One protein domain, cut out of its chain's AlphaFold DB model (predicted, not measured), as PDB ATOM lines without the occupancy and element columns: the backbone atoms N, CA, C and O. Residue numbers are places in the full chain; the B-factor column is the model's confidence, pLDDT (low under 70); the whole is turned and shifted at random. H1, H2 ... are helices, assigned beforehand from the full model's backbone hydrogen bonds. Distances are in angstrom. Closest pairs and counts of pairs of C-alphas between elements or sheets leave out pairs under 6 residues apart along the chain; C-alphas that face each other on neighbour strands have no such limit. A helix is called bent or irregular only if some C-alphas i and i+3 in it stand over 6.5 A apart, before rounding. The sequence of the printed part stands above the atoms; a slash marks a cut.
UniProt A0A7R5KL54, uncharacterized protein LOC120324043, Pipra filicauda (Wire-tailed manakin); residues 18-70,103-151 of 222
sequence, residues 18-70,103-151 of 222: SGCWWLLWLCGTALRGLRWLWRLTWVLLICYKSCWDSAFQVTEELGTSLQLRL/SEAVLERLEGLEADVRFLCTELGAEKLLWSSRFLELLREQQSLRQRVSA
ATOM      1  N   SER A  18      79.248 110.552  98.640       72.06
ATOM      2  CA  SER A  18      79.769 109.724  97.542       72.06
ATOM      3  C   SER A  18      80.869 110.436  96.742       72.06
ATOM      4  O   SER A  18      81.925 109.845  96.518       72.06
ATOM      5  N   GLY A  19      80.676 111.715  96.399       76.25
ATOM      6  CA  GLY A  19      81.691 112.513  95.703       76.25
ATOM      7  C   GLY A  19      82.962 112.729  96.533       76.25
ATOM      8  O   GLY A  19      84.067 112.660  96.002       76.25
ATOM      9  N   CYS A  20      82.826 112.906  97.852       79.94
ATOM     10  CA  CYS A  20      83.965 113.078  98.756       79.94
ATOM     11  C   CYS A  20      84.830 111.807  98.860       79.94
ATOM     12  O   CYS A  20      86.056 111.885  98.823       79.94
ATOM     13  N   TRP A  21      84.210 110.623  98.905       81.31
ATOM     14  CA  TRP A  21      84.942 109.350  98.879       81.31
ATOM     15  C   TRP A  21      85.711 109.142  97.569       81.31
ATOM     16  O   TRP A  21      86.844 108.663  97.590       81.31
ATOM     17  N   TRP A  22      85.125 109.545  96.440       84.62
ATOM     18  CA  TRP A  22      85.778 109.442  95.136       84.62
ATOM     19  C   TRP A  22      86.992 110.377  95.028       84.62
ATOM     20  O   TRP A  22      88.065 109.955  94.602       84.62
ATOM     21  N   LEU A  23      86.865 111.616  95.518       84.56
ATOM     22  CA  LEU A  23      87.970 112.580  95.590       84.56
ATOM     23  C   LEU A  23      89.110 112.108  96.500       84.56
ATOM     24  O   LEU A  23      90.276 112.248  96.139       84.56
ATOM     25  N   LEU A  24      88.798 111.517  97.656       85.06
ATOM     26  CA  LEU A  24      89.811 110.956  98.556       85.06
ATOM     27  C   LEU A  24      90.550 109.776  97.917       85.06
ATOM     28  O   LEU A  24      91.765 109.644  98.078       85.06
ATOM     29  N   TRP A  25      89.839 108.946  97.154       87.69
ATOM     30  CA  TRP A  25      90.439 107.839  96.418       87.69
ATOM     31  C   TRP A  25      91.378 108.331  95.305       87.69
ATOM     32  O   TRP A  25      92.520 107.875  95.231       87.69
ATOM     33  N   LEU A  26      90.952 109.327  94.519       86.50
ATOM     34  CA  LEU A  26      91.789 109.981  93.504       86.50
ATOM     35  C   LEU A  26      92.997 110.707  94.091       86.50
ATOM     36  O   LEU A  26      94.093 110.630  93.544       86.50
ATOM     37  N   CYS A  27      92.826 111.381  95.224       88.62
ATOM     38  CA  CYS A  27      93.934 112.011  95.930       88.62
ATOM     39  C   CYS A  27      94.954 110.953  96.383       88.62
ATOM     40  O   CYS A  27      96.160 111.120  96.205       88.62
ATOM     41  N   GLY A  28      94.479 109.806  96.880       87.75
ATOM     42  CA  GLY A  28      95.334 108.683  97.257       87.75
ATOM     43  C   GLY A  28      96.124 108.089  96.087       87.75
ATOM     44  O   GLY A  28      97.312 107.791  96.244       87.75
ATOM     45  N   THR A  29      95.509 107.918  94.914       88.94
ATOM     46  CA  THR A  29      96.204 107.410  93.718       88.94
ATOM     47  C   THR A  29      97.179 108.440  93.150       88.94
ATOM     48  O   THR A  29      98.312 108.077  92.830       88.94
ATOM     49  N   ALA A  30      96.805 109.721  93.128       87.69
ATOM     50  CA  ALA A  30      97.675 110.815  92.701       87.69
ATOM     51  C   ALA A  30      98.914 110.950  93.599       87.69
ATOM     52  O   ALA A  30     100.030 111.038  93.095       87.69
ATOM     53  N   LEU A  31      98.753 110.878  94.925       88.81
ATOM     54  CA  LEU A  31      99.876 110.931  95.870       88.81
ATOM     55  C   LEU A  31     100.812 109.725  95.734       88.81
ATOM     56  O   LEU A  31     102.031 109.868  95.853       88.81
ATOM     57  N   ARG A  32     100.272 108.530  95.453       87.31
ATOM     58  CA  ARG A  32     101.099 107.350  95.147       87.31
ATOM     59  C   ARG A  32     101.873 107.541  93.847       87.31
ATOM     60  O   ARG A  32     103.069 107.264  93.834       87.31
ATOM     61  N   GLY A  33     101.220 108.042  92.799       89.00
ATOM     62  CA  GLY A  33     101.861 108.366  91.525       89.00
ATOM     63  C   GLY A  33     102.971 109.402  91.691       89.00
ATOM     64  O   GLY A  33     104.092 109.176  91.249       89.00
ATOM     65  N   LEU A  34     102.705 110.480  92.428       92.06
ATOM     66  CA  LEU A  34     103.683 111.528  92.713       92.06
ATOM     67  C   LEU A  34     104.885 110.995  93.502       92.06
ATOM     68  O   LEU A  34     106.023 111.344  93.212       92.06
ATOM     69  N   ARG A  35     104.657 110.098  94.466       92.50
ATOM     70  CA  ARG A  35     105.734 109.449  95.223       92.50
ATOM     71  C   ARG A  35     106.574 108.506  94.353       92.50
ATOM     72  O   ARG A  35     107.776 108.387  94.583       92.50
ATOM     73  N   TRP A  36     105.964 107.849  93.368       92.06
ATOM     74  CA  TRP A  36     106.672 107.051  92.364       92.06
ATOM     75  C   TRP A  36     107.499 107.920  91.420       92.06
ATOM     76  O   TRP A  36     108.682 107.648  91.249       92.06
ATOM     77  N   LEU A  37     106.909 108.989  90.885       91.06
ATOM     78  CA  LEU A  37     107.603 109.989  90.070       91.06
ATOM     79  C   LEU A  37     108.795 110.575  90.821       91.06
ATOM     80  O   LEU A  37     109.899 110.580  90.300       91.06
ATOM     81  N   TRP A  38     108.600 110.955  92.083       93.19
ATOM     82  CA  TRP A  38     109.668 111.458  92.940       93.19
ATOM     83  C   TRP A  38     110.813 110.454  93.098       93.19
ATOM     84  O   TRP A  38     111.981 110.813  92.967       93.19
ATOM     85  N   ARG A  39     110.501 109.172  93.337       91.75
ATOM     86  CA  ARG A  39     111.520 108.112  93.380       91.75
ATOM     87  C   ARG A  39     112.237 107.954  92.044       91.75
ATOM     88  O   ARG A  39     113.452 107.796  92.045       91.75
ATOM     89  N   LEU A  40     111.507 108.017  90.934       91.75
ATOM     90  CA  LEU A  40     112.077 107.933  89.593       91.75
ATOM     91  C   LEU A  40     113.051 109.091  89.339       91.75
ATOM     92  O   LEU A  40     114.154 108.859  88.860       91.75
ATOM     93  N   THR A  41     112.686 110.314  89.733       94.25
ATOM     94  CA  THR A  41     113.558 111.492  89.645       94.25
ATOM     95  C   THR A  41     114.832 111.307  90.463       94.25
ATOM     96  O   THR A  41     115.914 111.613  89.974       94.25
ATOM     97  N   TRP A  42     114.735 110.759  91.678       93.62
ATOM     98  CA  TRP A  42     115.910 110.450  92.499       93.62
ATOM     99  C   TRP A  42     116.825 109.414  91.852       93.62
ATOM    100  O   TRP A  42     118.037 109.610  91.826       93.62
ATOM    101  N   VAL A  43     116.260 108.334  91.310       92.56
ATOM    102  CA  VAL A  43     117.037 107.312  90.594       92.56
ATOM    103  C   VAL A  43     117.719 107.922  89.372       92.56
ATOM    104  O   VAL A  43     118.915 107.726  89.191       92.56
ATOM    105  N   LEU A  44     116.998 108.724  88.586       91.75
ATOM    106  CA  LEU A  44     117.547 109.399  87.414       91.75
ATOM    107  C   LEU A  44     118.682 110.359  87.792       91.75
ATOM    108  O   LEU A  44     119.701 110.394  87.111       91.75
ATOM    109  N   LEU A  45     118.539 111.089  88.902       92.06
ATOM    110  CA  LEU A  45     119.567 111.996  89.411       92.06
ATOM    111  C   LEU A  45     120.826 111.241  89.862       92.06
ATOM    112  O   LEU A  45     121.937 111.694  89.593       92.06
ATOM    113  N   ILE A  46     120.664 110.085  90.512       90.06
ATOM    114  CA  ILE A  46     121.784 109.215  90.900       90.06
ATOM    115  C   ILE A  46     122.466 108.651  89.650       90.06
ATOM    116  O   ILE A  46     123.679 108.773  89.528       90.06
ATOM    117  N   CYS A  47     121.705 108.111  88.694       87.50
ATOM    118  CA  CYS A  47     122.247 107.605  87.430       87.50
ATOM    119  C   CYS A  47     122.987 108.694  86.649       87.50
ATOM    120  O   CYS A  47     124.072 108.441  86.140       87.50
ATOM    121  N   TYR A  48     122.437 109.907  86.591       87.62
ATOM    122  CA  TYR A  48     123.086 111.056  85.965       87.62
ATOM    123  C   TYR A  48     124.401 111.409  86.665       87.62
ATOM    124  O   TYR A  48     125.418 111.583  86.001       87.62
ATOM    125  N   LYS A  49     124.404 111.463  88.005       89.56
ATOM    126  CA  LYS A  49     125.611 111.738  88.798       89.56
ATOM    127  C   LYS A  49     126.686 110.672  88.564       89.56
ATOM    128  O   LYS A  49     127.835 111.037  88.360       89.56
ATOM    129  N   SER A  50     126.312 109.392  88.570       81.94
ATOM    130  CA  SER A  50     127.231 108.275  88.327       81.94
ATOM    131  C   SER A  50     127.747 108.250  86.890       81.94
ATOM    132  O   SER A  50     128.928 108.019  86.681       81.94
ATOM    133  N   CYS A  51     126.893 108.531  85.904       84.50
ATOM    134  CA  CYS A  51     127.294 108.615  84.501       84.50
ATOM    135  C   CYS A  51     128.310 109.738  84.277       84.50
ATOM    136  O   CYS A  51     129.295 109.533  83.573       84.50
ATOM    137  N   TRP A  52     128.107 110.890  84.921       82.69
ATOM    138  CA  TRP A  52     129.073 111.984  84.904       82.69
ATOM    139  C   TRP A  52     130.394 111.622  85.579       82.69
ATOM    140  O   TRP A  52     131.445 111.971  85.059       82.69
ATOM    141  N   ASP A  53     130.348 110.904  86.700       82.19
ATOM    142  CA  ASP A  53     131.547 110.461  87.420       82.19
ATOM    143  C   ASP A  53     132.382 109.479  86.578       82.19
ATOM    144  O   ASP A  53     133.599 109.616  86.474       82.19
ATOM    145  N   SER A  54     131.722 108.539  85.891       71.50
ATOM    146  CA  SER A  54     132.378 107.618  84.956       71.50
ATOM    147  C   SER A  54     132.906 108.323  83.706       71.50
ATOM    148  O   SER A  54     133.998 108.004  83.252       71.50
ATOM    149  N   ALA A  55     132.166 109.291  83.155       76.00
ATOM    150  CA  ALA A  55     132.637 110.076  82.015       76.00
ATOM    151  C   ALA A  55     133.897 110.881  82.371       76.00
ATOM    152  O   ALA A  55     134.812 110.974  81.557       76.00
ATOM    153  N   PHE A  56     133.974 111.410  83.596       72.88
ATOM    154  CA  PHE A  56     135.147 112.142  84.071       72.88
ATOM    155  C   PHE A  56     136.361 111.224  84.251       72.88
ATOM    156  O   PHE A  56     137.436 111.559  83.770       72.88
ATOM    157  N   GLN A  57     136.178 110.033  84.834       74.50
ATOM    158  CA  GLN A  57     137.253 109.035  84.951       74.50
ATOM    159  C   GLN A  57     137.795 108.608  83.583       74.50
ATOM    160  O   GLN A  57     139.003 108.604  83.376       74.50
ATOM    161  N   VAL A  58     136.913 108.335  82.615       72.44
ATOM    162  CA  VAL A  58     137.339 108.002  81.244       72.44
ATOM    163  C   VAL A  58     138.073 109.176  80.598       72.44
ATOM    164  O   VAL A  58     139.031 108.959  79.867       72.44
ATOM    165  N   THR A  59     137.661 110.416  80.875       72.12
ATOM    166  CA  THR A  59     138.332 111.613  80.344       72.12
ATOM    167  C   THR A  59     139.724 111.802  80.958       72.12
ATOM    168  O   THR A  59     140.655 112.147  80.235       72.12
ATOM    169  N   GLU A  60     139.906 111.522  82.252       72.56
ATOM    170  CA  GLU A  60     141.224 111.548  82.908       72.56
ATOM    171  C   GLU A  60     142.151 110.428  82.399       72.56
ATOM    172  O   GLU A  60     143.332 110.665  82.132       72.56
ATOM    173  N   GLU A  61     141.627 109.217  82.190       73.75
ATOM    174  CA  GLU A  61     142.382 108.104  81.596       73.75
ATOM    175  C   GLU A  61     142.764 108.387  80.130       73.75
ATOM    176  O   GLU A  61     143.877 108.076  79.692       73.75
ATOM    177  N   LEU A  62     141.882 109.037  79.363       69.31
ATOM    178  CA  LEU A  62     142.198 109.478  78.001       69.31
ATOM    179  C   LEU A  62     143.243 110.600  77.996       69.31
ATOM    180  O   LEU A  62     144.151 110.579  77.173       69.31
ATOM    181  N   GLY A  63     143.134 111.560  78.916       73.00
ATOM    182  CA  GLY A  63     144.086 112.665  79.035       73.00
ATOM    183  C   GLY A  63     145.489 112.183  79.400       73.00
ATOM    184  O   GLY A  63     146.462 112.592  78.774       73.00
ATOM    185  N   THR A  64     145.597 111.247  80.343       70.25
ATOM    186  CA  THR A  64     146.890 110.662  80.745       70.25
ATOM    187  C   THR A  64     147.492 109.753  79.675       70.25
ATOM    188  O   THR A  64     148.700 109.798  79.447       70.25
ATOM    189  N   SER A  65     146.681 108.958  78.972       66.19
ATOM    190  CA  SER A  65     147.173 108.123  77.866       66.19
ATOM    191  C   SER A  65     147.577 108.941  76.637       66.19
ATOM    192  O   SER A  65     148.562 108.597  75.985       66.19
ATOM    193  N   LEU A  66     146.879 110.043  76.337       67.19
ATOM    194  CA  LEU A  66     147.302 110.998  75.310       67.19
ATOM    195  C   LEU A  66     148.599 111.705  75.705       67.19
ATOM    196  O   LEU A  66     149.483 111.813  74.865       67.19
ATOM    197  N   GLN A  67     148.741 112.119  76.968       66.75
ATOM    198  CA  GLN A  67     149.964 112.746  77.469       66.75
ATOM    199  C   GLN A  67     151.173 111.802  77.366       66.75
ATOM    200  O   GLN A  67     152.200 112.198  76.832       66.75
ATOM    201  N   LEU A  68     151.022 110.533  77.767       63.50
ATOM    202  CA  LEU A  68     152.077 109.516  77.634       63.50
ATOM    203  C   LEU A  68     152.412 109.186  76.176       63.50
ATOM    204  O   LEU A  68     153.562 108.896  75.860       63.50
ATOM    205  N   ARG A  69     151.420 109.210  75.279       66.62
ATOM    206  CA  ARG A  69     151.647 108.990  73.844       66.62
ATOM    207  C   ARG A  69     152.347 110.179  73.187       66.62
ATOM    208  O   ARG A  69     153.091 109.969  72.237       66.62
ATOM    209  N   LEU A  70     152.093 111.395  73.669       62.44
ATOM    210  CA  LEU A  70     152.774 112.602  73.209       62.44
ATOM    211  C   LEU A  70     154.231 112.601  73.691       62.44
ATOM    212  O   LEU A  70     155.131 112.715  72.874       62.44
ATOM    213  N   SER A 103     144.733 114.748  64.024       70.19
ATOM    214  CA  SER A 103     145.015 114.620  65.456       70.19
ATOM    215  C   SER A 103     145.235 115.980  66.123       70.19
ATOM    216  O   SER A 103     144.700 116.211  67.204       70.19
ATOM    217  N   GLU A 104     145.902 116.909  65.441       82.06
ATOM    218  CA  GLU A 104     146.136 118.278  65.898       82.06
ATOM    219  C   GLU A 104     144.822 119.065  65.985       82.06
ATOM    220  O   GLU A 104     144.518 119.650  67.022       82.06
ATOM    221  N   ALA A 105     143.957 118.955  64.971       82.69
ATOM    222  CA  ALA A 105     142.626 119.562  65.004       82.69
ATOM    223  C   ALA A 105     141.731 118.998  66.129       82.69
ATOM    224  O   ALA A 105     140.862 119.697  66.655       82.69
ATOM    225  N   VAL A 106     141.905 117.724  66.502       79.62
ATOM    226  CA  VAL A 106     141.195 117.128  67.646       79.62
ATOM    227  C   VAL A 106     141.756 117.648  68.970       79.62
ATOM    228  O   VAL A 106     140.964 117.936  69.867       79.62
ATOM    229  N   LEU A 107     143.077 117.806  69.088       83.50
ATOM    230  CA  LEU A 107     143.722 118.378  70.272       83.50
ATOM    231  C   LEU A 107     143.324 119.842  70.486       83.50
ATOM    232  O   LEU A 107     142.892 120.183  71.584       83.50
ATOM    233  N   GLU A 108     143.343 120.669  69.441       82.94
ATOM    234  CA  GLU A 108     142.892 122.068  69.508       82.94
ATOM    235  C   GLU A 108     141.418 122.152  69.940       82.94
ATOM    236  O   GLU A 108     141.017 122.981  70.760       82.94
ATOM    237  N   ARG A 109     140.587 121.228  69.444       86.75
ATOM    238  CA  ARG A 109     139.178 121.155  69.836       86.75
ATOM    239  C   ARG A 109     138.993 120.714  71.287       86.75
ATOM    240  O   ARG A 109     138.065 121.190  71.938       86.75
ATOM    241  N   LEU A 110     139.831 119.806  71.786       86.81
ATOM    242  CA  LEU A 110     139.828 119.385  73.189       86.81
ATOM    243  C   LEU A 110     140.293 120.519  74.106       86.81
ATOM    244  O   LEU A 110     139.659 120.746  75.134       86.81
ATOM    245  N   GLU A 111     141.324 121.264  73.712       88.94
ATOM    246  CA  GLU A 111     141.804 122.441  74.440       88.94
ATOM    247  C   GLU A 111     140.726 123.534  74.508       88.94
ATOM    248  O   GLU A 111     140.436 124.062  75.585       88.94
ATOM    249  N   GLY A 112     140.053 123.815  73.387       92.38
ATOM    250  CA  GLY A 112     138.921 124.743  73.358       92.38
ATOM    251  C   GLY A 112     137.778 124.300  74.279       92.38
ATOM    252  O   GLY A 112     137.231 125.103  75.034       92.38
ATOM    253  N   LEU A 113     137.460 123.005  74.285       85.62
ATOM    254  CA  LEU A 113     136.407 122.456  75.137       85.62
ATOM    255  C   LEU A 113     136.798 122.471  76.624       85.62
ATOM    256  O   LEU A 113     135.948 122.710  77.482       85.62
ATOM    257  N   GLU A 114     138.075 122.268  76.947       90.94
ATOM    258  CA  GLU A 114     138.590 122.430  78.307       90.94
ATOM    259  C   GLU A 114     138.476 123.888  78.777       90.94
ATOM    260  O   GLU A 114     138.023 124.144  79.901       90.94
ATOM    261  N   ALA A 115     138.838 124.850  77.926       92.25
ATOM    262  CA  ALA A 115     138.690 126.272  78.223       92.25
ATOM    263  C   ALA A 115     137.220 126.643  78.483       92.25
ATOM    264  O   ALA A 115     136.924 127.311  79.482       92.25
ATOM    265  N   ASP A 116     136.298 126.135  77.662       90.88
ATOM    266  CA  ASP A 116     134.856 126.325  77.842       90.88
ATOM    267  C   ASP A 116     134.363 125.734  79.171       90.88
ATOM    268  O   ASP A 116     133.625 126.388  79.913       90.88
ATOM    269  N   VAL A 117     134.797 124.520  79.525       87.94
ATOM    270  CA  VAL A 117     134.433 123.880  80.801       87.94
ATOM    271  C   VAL A 117     134.958 124.683  81.992       87.94
ATOM    272  O   VAL A 117     134.224 124.887  82.966       87.94
ATOM    273  N   ARG A 118     136.199 125.178  81.930       87.00
ATOM    274  CA  ARG A 118     136.786 126.033  82.979       87.00
ATOM    275  C   ARG A 118     136.018 127.350  83.121       87.00
ATOM    276  O   ARG A 118     135.733 127.772  84.247       87.00
ATOM    277  N   PHE A 119     135.638 127.972  82.005       90.75
ATOM    278  CA  PHE A 119     134.803 129.173  81.988       90.75
ATOM    279  C   PHE A 119     133.431 128.916  82.629       90.75
ATOM    280  O   PHE A 119     133.058 129.604  83.580       90.75
ATOM    281  N   LEU A 120     132.729 127.865  82.195       85.62
ATOM    282  CA  LEU A 120     131.431 127.459  82.745       85.62
ATOM    283  C   LEU A 120     131.502 127.186  84.253       85.62
ATOM    284  O   LEU A 120     130.640 127.642  85.002       85.62
ATOM    285  N   CYS A 121     132.533 126.479  84.722       84.50
ATOM    286  CA  CYS A 121     132.729 126.224  86.152       84.50
ATOM    287  C   CYS A 121     132.920 127.520  86.953       84.50
ATOM    288  O   CYS A 121     132.436 127.625  88.084       84.50
ATOM    289  N   THR A 122     133.612 128.500  86.371       91.25
ATOM    290  CA  THR A 122     133.876 129.800  86.998       91.25
ATOM    291  C   THR A 122     132.602 130.635  87.089       91.25
ATOM    292  O   THR A 122     132.261 131.100  88.180       91.25
ATOM    293  N   GLU A 123     131.850 130.747  85.992       91.69
ATOM    294  CA  GLU A 123     130.568 131.460  85.955       91.69
ATOM    295  C   GLU A 123     129.549 130.828  86.909       91.69
ATOM    296  O   GLU A 123     128.978 131.510  87.761       91.69
ATOM    297  N   LEU A 124     129.390 129.501  86.868       87.88
ATOM    298  CA  LEU A 124     128.467 128.795  87.760       87.88
ATOM    299  C   LEU A 124     128.879 128.942  89.237       87.88
ATOM    300  O   LEU A 124     128.034 129.009  90.135       87.88
ATOM    301  N   GLY A 125     130.187 128.999  89.505       89.62
ATOM    302  CA  GLY A 125     130.738 129.297  90.823       89.62
ATOM    303  C   GLY A 125     130.372 130.703  91.300       89.62
ATOM    304  O   GLY A 125     129.914 130.862  92.436       89.62
ATOM    305  N   ALA A 126     130.517 131.706  90.435       89.00
ATOM    306  CA  ALA A 126     130.150 133.090  90.723       89.00
ATOM    307  C   ALA A 126     128.639 133.240  90.959       89.00
ATOM    308  O   ALA A 126     128.229 133.809  91.975       89.00
ATOM    309  N   GLU A 127     127.806 132.644  90.106       88.81
ATOM    310  CA  GLU A 127     126.354 132.625  90.289       88.81
ATOM    311  C   GLU A 127     125.967 131.959  91.609       88.81
ATOM    312  O   GLU A 127     125.174 132.509  92.375       88.81
ATOM    313  N   LYS A 128     126.558 130.808  91.946       93.88
ATOM    314  CA  LYS A 128     126.308 130.138  93.231       93.88
ATOM    315  C   LYS A 128     126.654 131.041  94.418       93.88
ATOM    316  O   LYS A 128     125.925 131.047  95.416       93.88
ATOM    317  N   LEU A 129     127.746 131.802  94.341       88.50
ATOM    318  CA  LEU A 129     128.118 132.762  95.384       88.50
ATOM    319  C   LEU A 129     127.097 133.905  95.487       88.50
ATOM    320  O   LEU A 129     126.689 134.238  96.599       88.50
ATOM    321  N   LEU A 130     126.617 134.435  94.361       90.06
ATOM    322  CA  LEU A 130     125.570 135.465  94.325       90.06
ATOM    323  C   LEU A 130     124.227 134.958  94.876       90.06
ATOM    324  O   LEU A 130     123.591 135.616  95.700       90.06
ATOM    325  N   TRP A 131     123.798 133.760  94.480       88.00
ATOM    326  CA  TRP A 131     122.562 133.162  94.984       88.00
ATOM    327  C   TRP A 131     122.656 132.829  96.476       88.00
ATOM    328  O   TRP A 131     121.708 133.071  97.225       88.00
ATOM    329  N   SER A 132     123.799 132.312  96.939       85.81
ATOM    330  CA  SER A 132     124.003 131.994  98.358       85.81
ATOM    331  C   SER A 132     124.106 133.242  99.238       85.81
ATOM    332  O   SER A 132     123.569 133.234 100.349       85.81
ATOM    333  N   SER A 133     124.710 134.333  98.753       86.81
ATOM    334  CA  SER A 133     124.736 135.608  99.476       86.81
ATOM    335  C   SER A 133     123.330 136.198  99.600       86.81
ATOM    336  O   SER A 133     122.905 136.523 100.714       86.81
ATOM    337  N   ARG A 134     122.553 136.211  98.507       91.88
ATOM    338  CA  ARG A 134     121.162 136.680  98.528       91.88
ATOM    339  C   ARG A 134     120.276 135.824  99.432       91.88
ATOM    340  O   ARG A 134     119.429 136.347 100.154       91.88
ATOM    341  N   PHE A 135     120.479 134.509  99.433       89.94
ATOM    342  CA  PHE A 135     119.760 133.602 100.325       89.94
ATOM    343  C   PHE A 135     120.089 133.864 101.804       89.94
ATOM    344  O   PHE A 135     119.186 133.894 102.641       89.94
ATOM    345  N   LEU A 136     121.360 134.111 102.139       93.56
ATOM    346  CA  LEU A 136     121.767 134.465 103.502       93.56
ATOM    347  C   LEU A 136     121.182 135.809 103.955       93.56
ATOM    348  O   LEU A 136     120.781 135.932 105.115       93.56
ATOM    349  N   GLU A 137     121.099 136.801 103.070       94.56
ATOM    350  CA  GLU A 137     120.388 138.056 103.349       94.56
ATOM    351  C   GLU A 137     118.912 137.812 103.656       94.56
ATOM    352  O   GLU A 137     118.426 138.265 104.693       94.56
ATOM    353  N   LEU A 138     118.225 137.024 102.824       95.25
ATOM    354  CA  LEU A 138     116.820 136.673 103.040       95.25
ATOM    355  C   LEU A 138     116.601 135.954 104.378       95.25
ATOM    356  O   LEU A 138     115.635 136.245 105.085       95.25
ATOM    357  N   LEU A 139     117.507 135.054 104.774       93.94
ATOM    358  CA  LEU A 139     117.438 134.403 106.086       93.94
ATOM    359  C   LEU A 139     117.607 135.403 107.240       93.94
ATOM    360  O   LEU A 139     116.881 135.312 108.235       93.94
ATOM    361  N   ARG A 140     118.514 136.381 107.115       94.06
ATOM    362  CA  ARG A 140     118.682 137.447 108.121       94.06
ATOM    363  C   ARG A 140     117.454 138.352 108.199       94.06
ATOM    364  O   ARG A 140     117.007 138.665 109.303       94.06
ATOM    365  N   GLU A 141     116.881 138.737 107.061       95.81
ATOM    366  CA  GLU A 141     115.638 139.517 107.000       95.81
ATOM    367  C   GLU A 141     114.482 138.759 107.662       95.81
ATOM    368  O   GLU A 141     113.769 139.316 108.503       95.81
ATOM    369  N   GLN A 142     114.337 137.466 107.359       93.94
ATOM    370  CA  GLN A 142     113.316 136.617 107.966       93.94
ATOM    371  C   GLN A 142     113.509 136.507 109.485       93.94
ATOM    372  O   GLN A 142     112.535 136.587 110.239       93.94
ATOM    373  N   GLN A 143     114.748 136.351 109.956       92.25
ATOM    374  CA  GLN A 143     115.056 136.306 111.384       92.25
ATOM    375  C   GLN A 143     114.760 137.647 112.073       92.25
ATOM    376  O   GLN A 143     114.143 137.654 113.138       92.25
ATOM    377  N   SER A 144     115.119 138.774 111.452       90.75
ATOM    378  CA  SER A 144     114.796 140.122 111.939       90.75
ATOM    379  C   SER A 144     113.284 140.355 112.029       90.75
ATOM    380  O   SER A 144     112.788 140.898 113.016       90.75
ATOM    381  N   LEU A 145     112.521 139.928 111.020       92.00
ATOM    382  CA  LEU A 145     111.060 140.011 111.037       92.00
ATOM    383  C   LEU A 145     110.462 139.144 112.143       92.00
ATOM    384  O   LEU A 145     109.611 139.623 112.888       92.00
ATOM    385  N   ARG A 146     110.946 137.909 112.315       90.25
ATOM    386  CA  ARG A 146     110.526 137.057 113.436       90.25
ATOM    387  C   ARG A 146     110.842 137.704 114.776       90.25
ATOM    388  O   ARG A 146     109.990 137.682 115.644       90.25
ATOM    389  N   GLN A 147     112.008 138.319 114.953       87.19
ATOM    390  CA  GLN A 147     112.331 139.026 116.196       87.19
ATOM    391  C   GLN A 147     111.404 140.219 116.442       87.19
ATOM    392  O   GLN A 147     110.952 140.404 117.564       87.19
ATOM    393  N   ARG A 148     111.072 140.992 115.401       87.94
ATOM    394  CA  ARG A 148     110.135 142.123 115.502       87.94
ATOM    395  C   ARG A 148     108.700 141.693 115.807       87.94
ATOM    396  O   ARG A 148     108.012 142.394 116.533       87.94
ATOM    397  N   VAL A 149     108.258 140.562 115.263       86.75
ATOM    398  CA  VAL A 149     106.908 140.013 115.489       86.75
ATOM    399  C   VAL A 149     106.814 139.268 116.824       86.75
ATOM    400  O   VAL A 149     105.779 139.317 117.480       86.75
ATOM    401  N   SER A 150     107.885 138.584 117.228       75.31
ATOM    402  CA  SER A 150     107.974 137.853 118.497       75.31
ATOM    403  C   SER A 150     108.333 138.746 119.680       75.31
ATOM    404  O   SER A 150     108.193 138.309 120.821       75.31
ATOM    405  N   ALA A 151     108.805 139.973 119.440       67.62
ATOM    406  CA  ALA A 151     108.862 140.983 120.479       67.62
ATOM    407  C   ALA A 151     107.423 141.189 120.983       67.62
ATOM    408  O   ALA A 151     106.542 141.512 120.180       67.62
TER     409      ALA A 151
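AT A GLANCE: This is residues 18 to 70 and 103 to 151 of the 222 residues of the protein "uncharacterized protein LOC120324043" of Pipra filicauda (Wire-tailed manakin) (UniProt A0A7R5KL54). Two long helices, H1 and H2, make an open V: the narrow end of the V lies where H1 ends and H2 begins, at a cut in the chain, and from there H2 folds back while its far end spreads away from H1. The arms of the V stand free over most of their length, and even at its narrow end H1 and H2 are apart. The printed part has 102 residues with two named helices, H1 then H2, and no named strand; the class is all helix. The whole is extended, with a radius of gyration of the C-alphas of 24.8 A, and flat, with spans of 74 by 46 by 19 A.

IN THESE COORDINATES: H1 is residues 18 to 70, 53 residues and 77.0 A from first to last C-alpha, from C-alpha 18 at (79.769, 109.724, 97.542) to C-alpha 70 at (152.774, 112.602, 73.209). H2 is residues 103 to 150, 48 residues and 68.7 A, from C-alpha 103 at (145.015, 114.620, 65.456) to C-alpha 150 at (107.974, 137.853, 118.497).

HOW THE PARTS SIT: H1 and H2 are apart, with no C-alpha of the one within 8 A of the other. Residues 18 to 62 of H1 stand free, and so do residues 111 to 151, of which 111 to 150 belong to H2. Neither helix is bent. In H1 and H2 every O i to N i+4 pair is within hydrogen-bond range.

THE WHOLE: The two C-alphas farthest apart are those of Ser 18 and Leu 70, 77.0 A. Residues 71 to 102 are not printed, and C-alphas 70 and 103 are 11.2 A apart across the cut. The mean pLDDT of the printed part is 84.9; residue 62, residues 65 to 70 and residue 151 are under 70.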